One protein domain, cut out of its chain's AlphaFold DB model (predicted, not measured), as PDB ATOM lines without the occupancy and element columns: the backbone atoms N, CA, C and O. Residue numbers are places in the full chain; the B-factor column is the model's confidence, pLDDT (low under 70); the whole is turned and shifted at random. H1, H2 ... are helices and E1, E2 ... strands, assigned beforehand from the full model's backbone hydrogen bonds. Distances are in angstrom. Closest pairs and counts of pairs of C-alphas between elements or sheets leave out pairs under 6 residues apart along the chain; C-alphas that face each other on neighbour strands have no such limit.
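This is residues 55 to 155 of the 180 residues of the protein "CSON002370 protein" of Culicoides sonorensis (UniProt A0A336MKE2). What does one see first? A strongly twisted six-stranded sheet has helices H1 and H2 over one face and no named helix over the other, while residues 65 to 81 loop at its E2 edge. What builds it? The 101 printed residues, class mixed, hold E1, E2, H1, E3, H2, E4, E5 and E6 along the chain; the mixed sheet's order is E2, E3, E1, E4, E5, E6. How large is it? It is compact, radius of gyration of the C-alphas 13.7 A, spanning 43 by 32 by 26 A.

Where does each element lie? E1, residues 55 to 64, starts at C-alpha 55 (300.635, 579.427, 504.938), spans 27.7 A and bends by 53 degrees at residue 58. E2 is 82 to 86, H1 91 to 101, E3 104 to 109 and H2 111 to 121. What follows? E4, 128 to 136, spans 26.0 A; E5 is 143 to 149, and E6, 152 to 154, ends at C-alpha 154 (299.398, 574.511, 487.449).

What neighbours E1? E4 is antiparallel, N 60 to O 131 being 2.8 A; E3 is parallel, N 61 to O 105 being 2.9 A. And farther out? E2, H1, E3 form a strand-helix-strand unit, parallel neighbour strands joined through a helix, with a right-handed crossover; N 84 to O 106 is 3.0 A. E4, E5, E6 form a meander, each strand the antiparallel neighbour of the one before; N 130 to O 148 is 2.7 A and N 154 to O 147 is 2.9 A. Where are the helices? Both are on the same face; the closest C-alphas of H1 and E1 are Leu 99 and Asn 58, 5.7 A, those of H2 and E1 Thr 111 and Lys 64, 5.6 A. H1 and H2 are close but not clearly touching, Val 91 to Leu 117 being their closest C-alphas at 7.9 A, and about perpendicular at 79 degrees; every O i to N i+4 pair in both is within hydrogen-bond range.

Is it continuous? The printed part has no cut; the link E1 to E2 is long, 17 residues. Where is confidence low? The mean pLDDT of the printed part is 73.0; 34 residues are under 70, among them 67 to 83 and 137 to 143.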
ATOM      1  N   LYS A  55     301.882 580.102 504.534       76.12
ATOM      2  CA  LYS A  55     300.635 579.427 504.938       76.12
ATOM      3  C   LYS A  55     299.514 579.759 503.965       76.12
ATOM      4  O   LYS A  55     299.446 580.882 503.483       76.12
ATOM      5  N   LEU A  56     298.626 578.804 503.685       76.75
ATOM      6  CA  LEU A  56     297.417 579.093 502.912       76.75
ATOM      7  C   LEU A  56     296.556 580.089 503.698       76.75
ATOM      8  O   LEU A  56     296.179 579.802 504.833       76.75
ATOM      9  N   LYS A  57     296.271 581.239 503.090       80.38
ATOM     10  CA  LYS A  57     295.420 582.287 503.650       80.38
ATOM     11  C   LYS A  57     293.999 582.117 503.138       80.38
ATOM     12  O   LYS A  57     293.117 581.753 503.907       80.38
ATOM     13  N   ASN A  58     293.819 582.274 501.829       83.25
ATOM     14  CA  ASN A  58     292.512 582.296 501.178       83.25
ATOM     15  C   ASN A  58     292.528 581.434 499.903       83.25
ATOM     16  O   ASN A  58     293.584 581.181 499.317       83.25
ATOM     17  N   GLN A  59     291.359 580.972 499.462       83.62
ATOM     18  CA  GLN A  59     291.226 580.167 498.245       83.62
ATOM     19  C   GLN A  59     289.966 580.516 497.452       83.62
ATOM     20  O   GLN A  59     288.906 580.786 498.016       83.62
ATOM     21  N   LEU A  60     290.084 580.451 496.135       84.38
ATOM     22  CA  LEU A  60     289.035 580.722 495.169       84.38
ATOM     23  C   LEU A  60     288.984 579.580 494.160       84.38
ATOM     24  O   LEU A  60     290.014 579.151 493.652       84.38
ATOM     25  N   PHE A  61     287.792 579.096 493.857       84.06
ATOM     26  CA  PHE A  61     287.572 578.100 492.817       84.06
ATOM     27  C   PHE A  61     286.906 578.754 491.619       84.06
ATOM     28  O   PHE A  61     285.990 579.550 491.782       84.06
ATOM     29  N   ILE A  62     287.355 578.432 490.417       84.88
ATOM     30  CA  ILE A  62     286.762 578.922 489.181       84.88
ATOM     31  C   ILE A  62     286.103 577.741 488.484       84.88
ATOM     32  O   ILE A  62     286.716 576.683 488.325       84.88
ATOM     33  N   PHE A  63     284.851 577.925 488.090       83.44
ATOM     34  CA  PHE A  63     284.010 576.903 487.492       83.44
ATOM     35  C   PHE A  63     283.483 577.368 486.143       83.44
ATOM     36  O   PHE A  63     283.055 578.514 485.982       83.44
ATOM     37  N   LYS A  64     283.461 576.448 485.183       83.38
ATOM     38  CA  LYS A  64     282.765 576.620 483.914       83.38
ATOM     39  C   LYS A  64     281.277 576.331 484.105       83.38
ATOM     40  O   LYS A  64     280.873 575.189 484.275       83.38
ATOM     41  N   LYS A  65     280.461 577.381 484.103       78.38
ATOM     42  CA  LYS A  65     279.034 577.382 484.471       78.38
ATOM     43  C   LYS A  65     278.209 576.298 483.778       78.38
ATOM     44  O   LYS A  65     277.356 575.694 484.419       78.38
ATOM     45  N   ASP A  66     278.490 576.026 482.506       74.00
ATOM     46  CA  ASP A  66     277.726 575.058 481.708       74.00
ATOM     47  C   ASP A  66     277.931 573.605 482.173       74.00
ATOM     48  O   ASP A  66     277.080 572.759 481.916       74.00
ATOM     49  N   ASP A  67     279.002 573.322 482.921       68.81
ATOM     50  CA  ASP A  67     279.237 572.015 483.550       68.81
ATOM     51  C   ASP A  67     278.552 571.899 484.928       68.81
ATOM     52  O   ASP A  67     278.547 570.839 485.556       68.81
ATOM     53  N   PHE A  68     277.959 572.998 485.407       63.44
ATOM     54  CA  PHE A  68     277.386 573.153 486.743       63.44
ATOM     55  C   PHE A  68     275.975 573.757 486.692       63.44
ATOM     56  O   PHE A  68     275.640 574.662 487.454       63.44
ATOM     57  N   THR A  69     275.126 573.244 485.798       56.91
ATOM     58  CA  THR A  69     273.750 573.735 485.596       56.91
ATOM     59  C   THR A  69     272.830 573.550 486.808       56.91
ATOM     60  O   THR A  69     271.865 574.296 486.942       56.91
ATOM     61  N   ASP A  70     273.149 572.613 487.708       56.00
ATOM     62  CA  ASP A  70     272.353 572.274 488.897       56.00
ATOM     63  C   ASP A  70     273.076 572.652 490.197       56.00
ATOM     64  O   ASP A  70     273.262 571.839 491.107       56.00
ATOM     65  N   LEU A  71     273.518 573.906 490.301       52.62
ATOM     66  CA  LEU A  71     274.019 574.396 491.580       52.62
ATOM     67  C   LEU A  71     272.882 574.420 492.601       52.62
ATOM     68  O   LEU A  71     271.827 574.992 492.314       52.62
ATOM     69  N   PRO A  72     273.096 573.881 493.816       54.75
ATOM     70  CA  PRO A  72     272.124 574.041 494.877       54.75
ATOM     71  C   PRO A  72     271.870 575.540 495.123       54.75
ATOM     72  O   PRO A  72     272.794 576.366 494.974       54.75
ATOM     73  N   PRO A  73     270.622 575.910 495.463       55.00
ATOM     74  CA  PRO A  73     270.277 577.285 495.788       55.00
ATOM     75  C   PRO A  73     271.183 577.795 496.917       55.00
ATOM     76  O   PRO A  73     271.747 577.022 497.688       55.00
ATOM     77  N   GLU A  74     271.406 579.107 496.971       54.59
ATOM     78  CA  GLU A  74     272.459 579.728 497.790       54.59
ATOM     79  C   GLU A  74     272.416 579.324 499.277       54.59
ATOM     80  O   GLU A  74     273.456 579.130 499.903       54.59
ATOM     81  N   ASN A  75     271.212 579.099 499.807       51.28
ATOM     82  CA  ASN A  75     270.930 578.628 501.166       51.28
ATOM     83  C   ASN A  75     271.317 577.158 501.439       51.28
ATOM     84  O   ASN A  75     271.295 576.732 502.591       51.28
ATOM     85  N   GLU A  76     271.648 576.388 500.404       53.41
ATOM     86  CA  GLU A  76     271.994 574.960 500.452       53.41
ATOM     87  C   GLU A  76     273.450 574.688 500.037       53.41
ATOM     88  O   GLU A  76     273.902 573.541 500.015       53.41
ATOM     89  N   ARG A  77     274.218 575.738 499.726       57.78
ATOM     90  CA  ARG A  77     275.640 575.620 499.390       57.78
ATOM     91  C   ARG A  77     276.472 575.357 500.656       57.78
ATOM     92  O   ARG A  77     276.166 575.914 501.712       57.78
ATOM     93  N   PRO A  78     277.542 574.536 500.582       51.06
ATOM     94  CA  PRO A  78     278.396 574.274 501.734       51.06
ATOM     95  C   PRO A  78     278.937 575.583 502.334       51.06
ATOM     96  O   PRO A  78     279.498 576.432 501.638       51.06
ATOM     97  N   ILE A  79     278.719 575.726 503.644       46.91
ATOM     98  CA  ILE A  79     278.847 576.957 504.433       46.91
ATOM     99  C   ILE A  79     280.196 577.662 504.204       46.91
ATOM    100  O   ILE A  79     281.261 577.047 504.268       46.91
ATOM    101  N   GLY A  80     280.128 578.984 503.999       54.41
ATOM    102  CA  GLY A  80     281.260 579.917 504.060       54.41
ATOM    103  C   GLY A  80     281.953 580.233 502.734       54.41
ATOM    104  O   GLY A  80     282.939 580.965 502.741       54.41
ATOM    105  N   THR A  81     281.466 579.705 501.611       58.81
ATOM    106  CA  THR A  81     282.034 580.006 500.289       58.81
ATOM    107  C   THR A  81     281.278 581.177 499.666       58.81
ATOM    108  O   THR A  81     280.083 581.062 499.408       58.81
ATOM    109  N   TYR A  82     281.949 582.308 499.436       63.78
ATOM    110  CA  TYR A  82     281.381 583.399 498.635       63.78
ATOM    111  C   TYR A  82     281.220 582.925 497.187       63.78
ATOM    112  O   TYR A  82     282.192 582.449 496.608       63.78
ATOM    113  N   PHE A  83     280.022 583.029 496.617       64.81
ATOM    114  CA  PHE A  83     279.752 582.617 495.242       64.81
ATOM    115  C   PHE A  83     279.396 583.818 494.382       64.81
ATOM    116  O   PHE A  83     278.543 584.614 494.765       64.81
ATOM    117  N   GLU A  84     279.996 583.904 493.200       71.69
ATOM    118  CA  GLU A  84     279.693 584.964 492.246       71.69
ATOM    119  C   GLU A  84     279.557 584.406 490.829       71.69
ATOM    120  O   GLU A  84     280.381 583.613 490.372       71.69
ATOM    121  N   ASP A  85     278.488 584.813 490.154       69.44
ATOM    122  CA  ASP A  85     278.265 584.573 488.732       69.44
ATOM    123  C   ASP A  85     278.821 585.785 487.983       69.44
ATOM    124  O   ASP A  85     278.333 586.903 488.163       69.44
ATOM    125  N   LEU A  86     279.908 585.588 487.237       74.75
ATOM    126  CA  LEU A  86     280.582 586.676 486.540       74.75
ATOM    127  C   LEU A  86     280.275 586.608 485.052       74.75
ATOM    128  O   LEU A  86     280.679 585.680 484.351       74.75
ATOM    129  N   ASP A  87     279.634 587.668 484.574       66.94
ATOM    130  CA  ASP A  87     279.327 587.872 483.161       66.94
ATOM    131  C   ASP A  87     280.241 588.929 482.500       66.94
ATOM    132  O   ASP A  87     280.107 589.204 481.308       66.94
ATOM    133  N   SER A  88     281.183 589.526 483.247       65.56
ATOM    134  CA  SER A  88     282.072 590.601 482.774       65.56
ATOM    135  C   SER A  88     283.547 590.185 482.690       65.56
ATOM    136  O   SER A  88     283.979 589.200 483.282       65.56
ATOM    137  N   GLU A  89     284.340 590.942 481.925       62.16
ATOM    138  CA  GLU A  89     285.737 590.606 481.610       62.16
ATOM    139  C   GLU A  89     286.745 590.925 482.733       62.16
ATOM    140  O   GLU A  89     287.895 590.505 482.651       62.16
ATOM    141  N   GLU A  90     286.330 591.568 483.831       69.25
ATOM    142  CA  GLU A  90     287.212 591.948 484.955       69.25
ATOM    143  C   GLU A  90     287.506 590.792 485.934       69.25
ATOM    144  O   GLU A  90     287.742 590.997 487.129       69.25
ATOM    145  N   VAL A  91     287.503 589.552 485.437       73.88
ATOM    146  CA  VAL A  91     287.567 588.348 486.273       73.88
ATOM    147  C   VAL A  91     288.825 588.327 487.133       73.88
ATOM    148  O   VAL A  91     288.720 588.029 488.316       73.88
ATOM    149  N   CYS A  92     290.002 588.692 486.614       74.81
ATOM    150  CA  CYS A  92     291.209 588.619 487.441       74.81
ATOM    151  C   CYS A  92     291.248 589.683 488.544       74.81
ATOM    152  O   CYS A  92     291.670 589.365 489.650       74.81
ATOM    153  N   ASN A  93     290.783 590.913 488.290       73.88
ATOM    154  CA  ASN A  93     290.676 591.940 489.338       73.88
ATOM    155  C   ASN A  93     289.685 591.497 490.419       73.88
ATOM    156  O   ASN A  93     289.916 591.680 491.612       73.88
ATOM    157  N   ARG A  94     288.603 590.831 490.010       77.81
ATOM    158  CA  ARG A  94     287.640 590.265 490.950       77.81
ATOM    159  C   ARG A  94     288.215 589.091 491.735       77.81
ATOM    160  O   ARG A  94     287.983 589.006 492.940       77.81
ATOM    161  N   MET A  95     288.984 588.217 491.079       80.12
ATOM    162  CA  MET A  95     289.695 587.108 491.721       80.12
ATOM    163  C   MET A  95     290.626 587.643 492.801       80.12
ATOM    164  O   MET A  95     290.653 587.110 493.904       80.12
ATOM    165  N   VAL A  96     291.342 588.717 492.472       77.25
ATOM    166  CA  VAL A  96     292.269 589.429 493.342       77.25
ATOM    167  C   VAL A  96     291.586 589.893 494.623       77.25
ATOM    168  O   VAL A  96     291.895 589.396 495.705       77.25
ATOM    169  N   THR A  97     290.598 590.775 494.493       79.00
ATOM    170  CA  THR A  97     289.880 591.347 495.638       79.00
ATOM    171  C   THR A  97     289.181 590.262 496.457       79.00
ATOM    172  O   THR A  97     289.230 590.258 497.684       79.00
ATOM    173  N   THR A  98     288.589 589.270 495.789       82.56
ATOM    174  CA  THR A  98     287.912 588.162 496.475       82.56
ATOM    175  C   THR A  98     288.891 587.298 497.261       82.56
ATOM    176  O   THR A  98     288.574 586.882 498.372       82.56
ATOM    177  N   LEU A  99     290.085 587.045 496.723       79.25
ATOM    178  CA  LEU A  99     291.142 586.328 497.430       79.25
ATOM    179  C   LEU A  99     291.717 587.120 498.599       79.25
ATOM    180  O   LEU A  99     292.276 586.490 499.481       79.25
ATOM    181  N   GLU A 100     291.612 588.445 498.651       81.69
ATOM    182  CA  GLU A 100     292.025 589.232 499.823       81.69
ATOM    183  C   GLU A 100     290.941 589.239 500.908       81.69
ATOM    184  O   GLU A 100     291.249 589.075 502.091       81.69
ATOM    185  N   ASP A 101     289.673 589.323 500.500       82.31
ATOM    186  CA  ASP A 101     288.540 589.545 501.403       82.31
ATOM    187  C   ASP A 101     287.868 588.262 501.909       82.31
ATOM    188  O   ASP A 101     287.215 588.270 502.959       82.31
ATOM    189  N   LYS A 102     287.945 587.161 501.149       82.19
ATOM    190  CA  LYS A 102     287.176 585.936 501.412       82.19
ATOM    191  C   LYS A 102     288.098 584.737 501.660       82.19
ATOM    192  O   LYS A 102     288.891 584.393 500.787       82.19
ATOM    193  N   PRO A 103     287.941 584.014 502.787       80.50
ATOM    194  CA  PRO A 103     288.749 582.825 503.076       80.50
ATOM    195  C   PRO A 103     288.503 581.687 502.084       80.50
ATOM    196  O   PRO A 103     289.415 580.930 501.747       80.50
ATOM    197  N   LYS A 104     287.267 581.571 501.596       80.88
ATOM    198  CA  LYS A 104     286.861 580.591 500.598       80.88
ATOM    199  C   LYS A 104     285.835 581.223 499.665       80.88
ATOM    200  O   LYS A 104     284.860 581.817 500.127       80.88
ATOM    201  N   ALA A 105     286.046 581.096 498.365       82.56
ATOM    202  CA  ALA A 105     285.154 581.641 497.352       82.56
ATOM    203  C   ALA A 105     285.079 580.747 496.110       82.56
ATOM    204  O   ALA A 105     285.900 579.849 495.921       82.56
ATOM    205  N   ALA A 106     284.090 581.001 495.264       83.31
ATOM    206  CA  ALA A 106     283.849 580.301 494.019       83.31
ATOM    207  C   ALA A 106     283.255 581.248 492.968       83.31
ATOM    208  O   ALA A 106     282.266 581.926 493.237       83.31
ATOM    209  N   PHE A 107     283.820 581.265 491.764       84.94
ATOM    210  CA  PHE A 107     283.250 581.958 490.612       84.94
ATOM    211  C   PHE A 107     282.688 580.972 489.611       84.94
ATOM    212  O   PHE A 107     283.294 579.937 489.330       84.94
ATOM    213  N   LEU A 108     281.557 581.343 489.032       82.69
ATOM    214  CA  LEU A 108     280.952 580.667 487.900       82.69
ATOM    215  C   LEU A 108     281.081 581.578 486.697       82.69
ATOM    216  O   LEU A 108     280.629 582.719 486.722       82.69
ATOM    217  N   LEU A 109     281.739 581.071 485.663       84.25
ATOM    218  CA  LEU A 109     281.985 581.798 484.429       84.25
ATOM    219  C   LEU A 109     281.243 581.100 483.299       84.25
ATOM    220  O   LEU A 109     281.299 579.874 483.192       84.25
ATOM    221  N   SER A 110     280.610 581.860 482.406       84.88
ATOM    222  CA  SER A 110     280.140 581.299 481.131       84.88
ATOM    223  C   SER A 110     281.278 580.568 480.400       84.88
ATOM    224  O   SER A 110     282.445 580.949 480.534       84.88
ATOM    225  N   THR A 111     280.969 579.557 479.579       84.75
ATOM    226  CA  THR A 111     281.995 578.808 478.820       84.75
ATOM    227  C   THR A 111     282.938 579.719 478.039       84.75
ATOM    228  O   THR A 111     284.149 579.509 478.033       84.75
ATOM    229  N   ASN A 112     282.408 580.779 477.426       86.00
ATOM    230  CA  ASN A 112     283.223 581.739 476.686       86.00
ATOM    231  C   ASN A 112     284.218 582.473 477.592       86.00
ATOM    232  O   ASN A 112     285.385 582.615 477.230       86.00
ATOM    233  N   LEU A 113     283.769 582.936 478.759       85.19
ATOM    234  CA  LEU A 113     284.610 583.675 479.696       85.19
ATOM    235  C   LEU A 113     285.645 582.762 480.363       85.19
ATOM    236  O   LEU A 113     286.813 583.136 480.446       85.19
ATOM    237  N   TYR A 114     285.245 581.544 480.739       87.00
ATOM    238  CA  TYR A 114     286.146 580.515 481.258       87.00
ATOM    239  C   TYR A 114     287.260 580.190 480.256       87.00
ATOM    240  O   TYR A 114     288.436 580.300 480.590       87.00
ATOM    241  N   ASN A 115     286.905 579.886 479.002       86.25
ATOM    242  CA  ASN A 115     287.873 579.532 477.959       86.25
ATOM    243  C   ASN A 115     288.834 580.681 477.629       86.25
ATOM    244  O   ASN A 115     290.003 580.451 477.321       86.25
ATOM    245  N   ARG A 116     288.358 581.934 477.673       83.31
ATOM    246  CA  ARG A 116     289.236 583.101 477.517       83.31
ATOM    247  C   ARG A 116     290.195 583.226 478.695       83.31
ATOM    248  O   ARG A 116     291.382 583.429 478.468       83.31
ATOM    249  N   LEU A 117     289.701 583.078 479.924       82.69
ATOM    250  CA  LEU A 117     290.515 583.160 481.133       82.69
ATOM    251  C   LEU A 117     291.608 582.086 481.153       82.69
ATOM    252  O   LEU A 117     292.777 582.421 481.329       82.69
ATOM    253  N   THR A 118     291.256 580.818 480.928       84.38
ATOM    254  CA  THR A 118     292.228 579.715 480.931       84.38
ATOM    255  C   THR A 118     293.262 579.882 479.824       84.38
ATOM    256  O   THR A 118     294.457 579.752 480.086       84.38
ATOM    257  N   LYS A 119     292.847 580.305 478.623       82.12
ATOM    258  CA  LYS A 119     293.770 580.637 477.530       82.12
ATOM    259  C   LYS A 119     294.728 581.776 477.890       82.12
ATOM    260  O   LYS A 119     295.916 581.666 477.604       82.12
ATOM    261  N   THR A 120     294.236 582.853 478.504       75.62
ATOM    262  CA  THR A 120     295.063 583.999 478.926       75.62
ATOM    263  C   THR A 120     296.056 583.615 480.021       75.62
ATOM    264  O   THR A 120     297.195 584.071 480.001       75.62
ATOM    265  N   LEU A 121     295.646 582.761 480.962       74.56
ATOM    266  CA  LEU A 121     296.492 582.302 482.066       74.56
ATOM    267  C   LEU A 121     297.420 581.132 481.687       74.56
ATOM    268  O   LEU A 121     298.254 580.738 482.503       74.56
ATOM    269  N   GLY A 122     297.283 580.573 480.479       74.50
ATOM    270  CA  GLY A 122     298.020 579.380 480.050       74.50
ATOM    271  C   GLY A 122     297.622 578.111 480.816       74.50
ATOM    272  O   GLY A 122     298.449 577.227 481.015       74.50
ATOM    273  N   ILE A 123     296.375 578.041 481.283       78.56
ATOM    274  CA  ILE A 123     295.826 576.933 482.068       78.56
ATOM    275  C   ILE A 123     295.145 575.926 481.134       78.56
ATOM    276  O   ILE A 123     294.289 576.299 480.336       78.56
ATOM    277  N   ASP A 124     295.490 574.646 481.275       82.12
ATOM    278  CA  ASP A 124     294.887 573.526 480.539       82.12
ATOM    279  C   ASP A 124     293.947 572.721 481.455       82.12
ATOM    280  O   ASP A 124     294.267 571.625 481.917       82.12
ATOM    281  N   GLU A 125     292.800 573.319 481.792       80.56
ATOM    282  CA  GLU A 125     291.777 572.732 482.665       80.56
ATOM    283  C   GLU A 125     290.395 572.889 482.025       80.56
ATOM    284  O   GLU A 125     289.973 574.009 481.737       80.56
ATOM    285  N   ASP A 126     289.669 571.786 481.834       76.06
ATOM    286  CA  ASP A 126     288.428 571.773 481.039       76.06
ATOM    287  C   ASP A 126     287.203 572.329 481.792       76.06
ATOM    288  O   ASP A 126     286.339 572.976 481.200       76.06
ATOM    289  N   HIS A 127     287.150 572.141 483.117       76.12
ATOM    290  CA  HIS A 127     285.927 572.387 483.902       76.12
ATOM    291  C   HIS A 127     286.128 573.283 485.126       76.12
ATOM    292  O   HIS A 127     285.240 574.053 485.505       76.12
ATOM    293  N   THR A 128     287.268 573.151 485.800       80.62
ATOM    294  CA  THR A 128     287.528 573.875 487.040       80.62
ATOM    295  C   THR A 128     289.012 574.008 487.317       80.62
ATOM    296  O   THR A 128     289.786 573.106 487.017       80.62
ATOM    297  N   PHE A 129     289.388 575.109 487.960       80.88
ATOM    298  CA  PHE A 129     290.689 575.249 488.595       80.88
ATOM    299  C   PHE A 129     290.559 576.037 489.902       80.88
ATOM    300  O   PHE A 129     289.663 576.859 490.088       80.88
ATOM    301  N   GLY A 130     291.460 575.769 490.835       81.69
ATOM    302  CA  GLY A 130     291.622 576.487 492.087       81.69
ATOM    303  C   GLY A 130     292.717 577.544 492.002       81.69
ATOM    304  O   GLY A 130     293.721 577.394 491.308       81.69
ATOM    305  N   VAL A 131     292.543 578.596 492.783       82.88
ATOM    306  CA  VAL A 131     293.471 579.706 492.961       82.88
ATOM    307  C   VAL A 131     293.657 579.886 494.457       82.88
ATOM    308  O   VAL A 131     292.690 579.965 495.211       82.88
ATOM    309  N   ARG A 132     294.901 579.891 494.920       79.38
ATOM    310  CA  ARG A 132     295.228 579.926 496.347       79.38
ATOM    311  C   ARG A 132     296.137 581.096 496.643       79.38
ATOM    312  O   ARG A 132     297.173 581.221 495.999       79.38
ATOM    313  N   LEU A 133     295.766 581.886 497.643       79.06
ATOM    314  CA  LEU A 133     296.575 582.946 498.222       79.06
ATOM    315  C   LEU A 133     297.321 582.396 499.438       79.06
ATOM    316  O   LEU A 133     296.704 581.953 500.406       79.06
ATOM    317  N   TYR A 134     298.643 582.437 499.396       75.81
ATOM    318  CA  TYR A 134     299.526 582.079 500.495       75.81
ATOM    319  C   TYR A 134     300.099 583.335 501.130       75.81
ATOM    320  O   TYR A 134     300.521 584.221 500.403       75.81
ATOM    321  N   GLU A 135     300.169 583.381 502.455       74.75
ATOM    322  CA  GLU A 135     300.824 584.442 503.218       74.75
ATOM    323  C   GLU A 135     302.189 583.965 503.721       74.75
ATOM    324  O   GLU A 135     302.286 582.920 504.369       74.75
ATOM    325  N   CYS A 136     303.242 584.717 503.409       70.88
ATOM    326  CA  CYS A 136     304.642 584.368 503.627       70.88
ATOM    327  C   CYS A 136     305.307 585.374 504.575       70.88
ATOM    328  O   CYS A 136     305.821 586.410 504.155       70.88
ATOM    329  N   ASN A 137     305.321 585.057 505.871       64.75
ATOM    330  CA  ASN A 137     305.696 586.000 506.936       64.75
ATOM    331  C   ASN A 137     307.175 586.426 506.933       64.75
ATOM    332  O   ASN A 137     307.523 587.432 507.543       64.75
ATOM    333  N   LEU A 138     308.057 585.654 506.290       58.50
ATOM    334  CA  LEU A 138     309.500 585.929 506.246       58.50
ATOM    335  C   LEU A 138     309.934 586.711 504.993       58.50
ATOM    336  O   LEU A 138     311.130 586.917 504.794       58.50
ATOM    337  N   ARG A 139     308.990 587.140 504.141       58.41
ATOM    338  CA  ARG A 139     309.266 587.833 502.873       58.41
ATOM    339  C   ARG A 139     308.648 589.233 502.859       58.41
ATOM    340  O   ARG A 139     307.542 589.442 503.349       58.41
ATOM    341  N   ALA A 140     309.379 590.186 502.272       47.53
ATOM    342  CA  ALA A 140     308.998 591.602 502.206       47.53
ATOM    343  C   ALA A 140     307.700 591.853 501.412       47.53
ATOM    344  O   ALA A 140     307.000 592.820 501.689       47.53
ATOM    345  N   THR A 141     307.355 590.962 500.477       54.22
ATOM    346  CA  THR A 141     306.079 590.936 499.755       54.22
ATOM    347  C   THR A 141     305.308 589.685 500.152       54.22
ATOM    348  O   THR A 141     305.636 588.554 499.797       54.22
ATOM    349  N   SER A 142     304.326 589.896 501.022       58.69
ATOM    350  CA  SER A 142     303.884 588.891 501.988       58.69
ATOM    351  C   SER A 142     302.849 587.912 501.455       58.69
ATOM    352  O   SER A 142     302.403 587.076 502.228       58.69
ATOM    353  N   ASN A 143     302.450 587.994 500.180       67.25
ATOM    354  CA  ASN A 143     301.440 587.104 499.615       67.25
ATOM    355  C   ASN A 143     301.839 586.542 498.241       67.25
ATOM    356  O   ASN A 143     302.360 587.267 497.398       67.25
ATOM    357  N   ILE A 144     301.562 585.256 498.003       70.81
ATOM    358  CA  ILE A 144     301.816 584.545 496.740       70.81
ATOM    359  C   ILE A 144     300.521 583.905 496.255       70.81
ATOM    360  O   ILE A 144     299.818 583.281 497.047       70.81
ATOM    361  N   ILE A 145     300.244 583.976 494.951       74.38
ATOM    362  CA  ILE A 145     299.164 583.195 494.343       74.38
ATOM    363  C   ILE A 145     299.704 582.035 493.539       74.38
ATOM    364  O   ILE A 145     300.659 582.170 492.778       74.38
ATOM    365  N   ALA A 146     299.060 580.888 493.715       75.00
ATOM    366  CA  ALA A 146     299.311 579.699 492.932       75.00
ATOM    367  C   ALA A 146     297.997 579.102 492.425       75.00
ATOM    368  O   ALA A 146     296.967 579.150 493.104       75.00
ATOM    369  N   PHE A 147     298.073 578.511 491.239       78.56
ATOM    370  CA  PHE A 147     296.957 577.874 490.558       78.56
ATOM    371  C   PHE A 147     297.057 576.361 490.693       78.56
ATOM    372  O   PHE A 147     298.151 575.791 490.724       78.56
ATOM    373  N   TYR A 148     295.908 575.709 490.789       74.81
ATOM    374  CA  TYR A 148     295.802 574.279 491.024       74.81
ATOM    375  C   TYR A 148     294.681 573.696 490.186       74.81
ATOM    376  O   TYR A 148     293.576 574.217 490.166       74.81
ATOM    377  N   GLY A 149     294.972 572.601 489.512       72.44
ATOM    378  CA  GLY A 149     294.028 571.838 488.724       72.44
ATOM    379  C   GLY A 149     293.763 570.483 489.351       72.44
ATOM    380  O   GLY A 149     294.277 570.152 490.425       72.44
ATOM    381  N   HIS A 150     293.028 569.648 488.630       67.12
ATOM    382  CA  HIS A 150     292.775 568.264 489.042       67.12
ATOM    383  C   HIS A 150     294.063 567.419 489.108       67.12
ATOM    384  O   HIS A 150     294.145 566.477 489.895       67.12
ATOM    385  N   LYS A 151     295.098 567.775 488.331       63.44
ATOM    386  CA  LYS A 151     296.416 567.103 488.327       63.44
ATOM    387  C   LYS A 151     297.420 567.688 489.332       63.44
ATOM    388  O   LYS A 151     298.553 567.218 489.399       63.44
ATOM    389  N   GLY A 152     297.021 568.688 490.120       65.38
ATOM    390  CA  GLY A 152     297.883 569.364 491.092       65.38
ATOM    391  C   GLY A 152     298.268 570.779 490.662       65.38
ATOM    392  O   GLY A 152     297.469 571.483 490.057       65.38
ATOM    393  N   PHE A 153     299.463 571.237 491.035       70.44
ATOM    394  CA  PHE A 153     299.922 572.600 490.732       70.44
ATOM    395  C   PHE A 153     299.937 572.881 489.221       70.44
ATOM    396  O   PHE A 153     300.514 572.113 488.451       70.44
ATOM    397  N   ILE A 154     299.356 574.012 488.821       69.94
ATOM    398  CA  ILE A 154     299.398 574.511 487.449       69.94
ATOM    399  C   ILE A 154     300.486 575.574 487.370       69.94
ATOM    400  O   ILE A 154     300.449 576.586 488.072       69.94
ATOM    401  N   LYS A 155     301.452 575.354 486.482       68.50
ATOM    402  CA  LYS A 155     302.452 576.367 486.166       68.50
ATOM    403  C   LYS A 155     301.794 577.443 485.304       68.50
ATOM    404  O   LYS A 155     301.368 577.145 484.195       68.50
TER     405      LYS A 155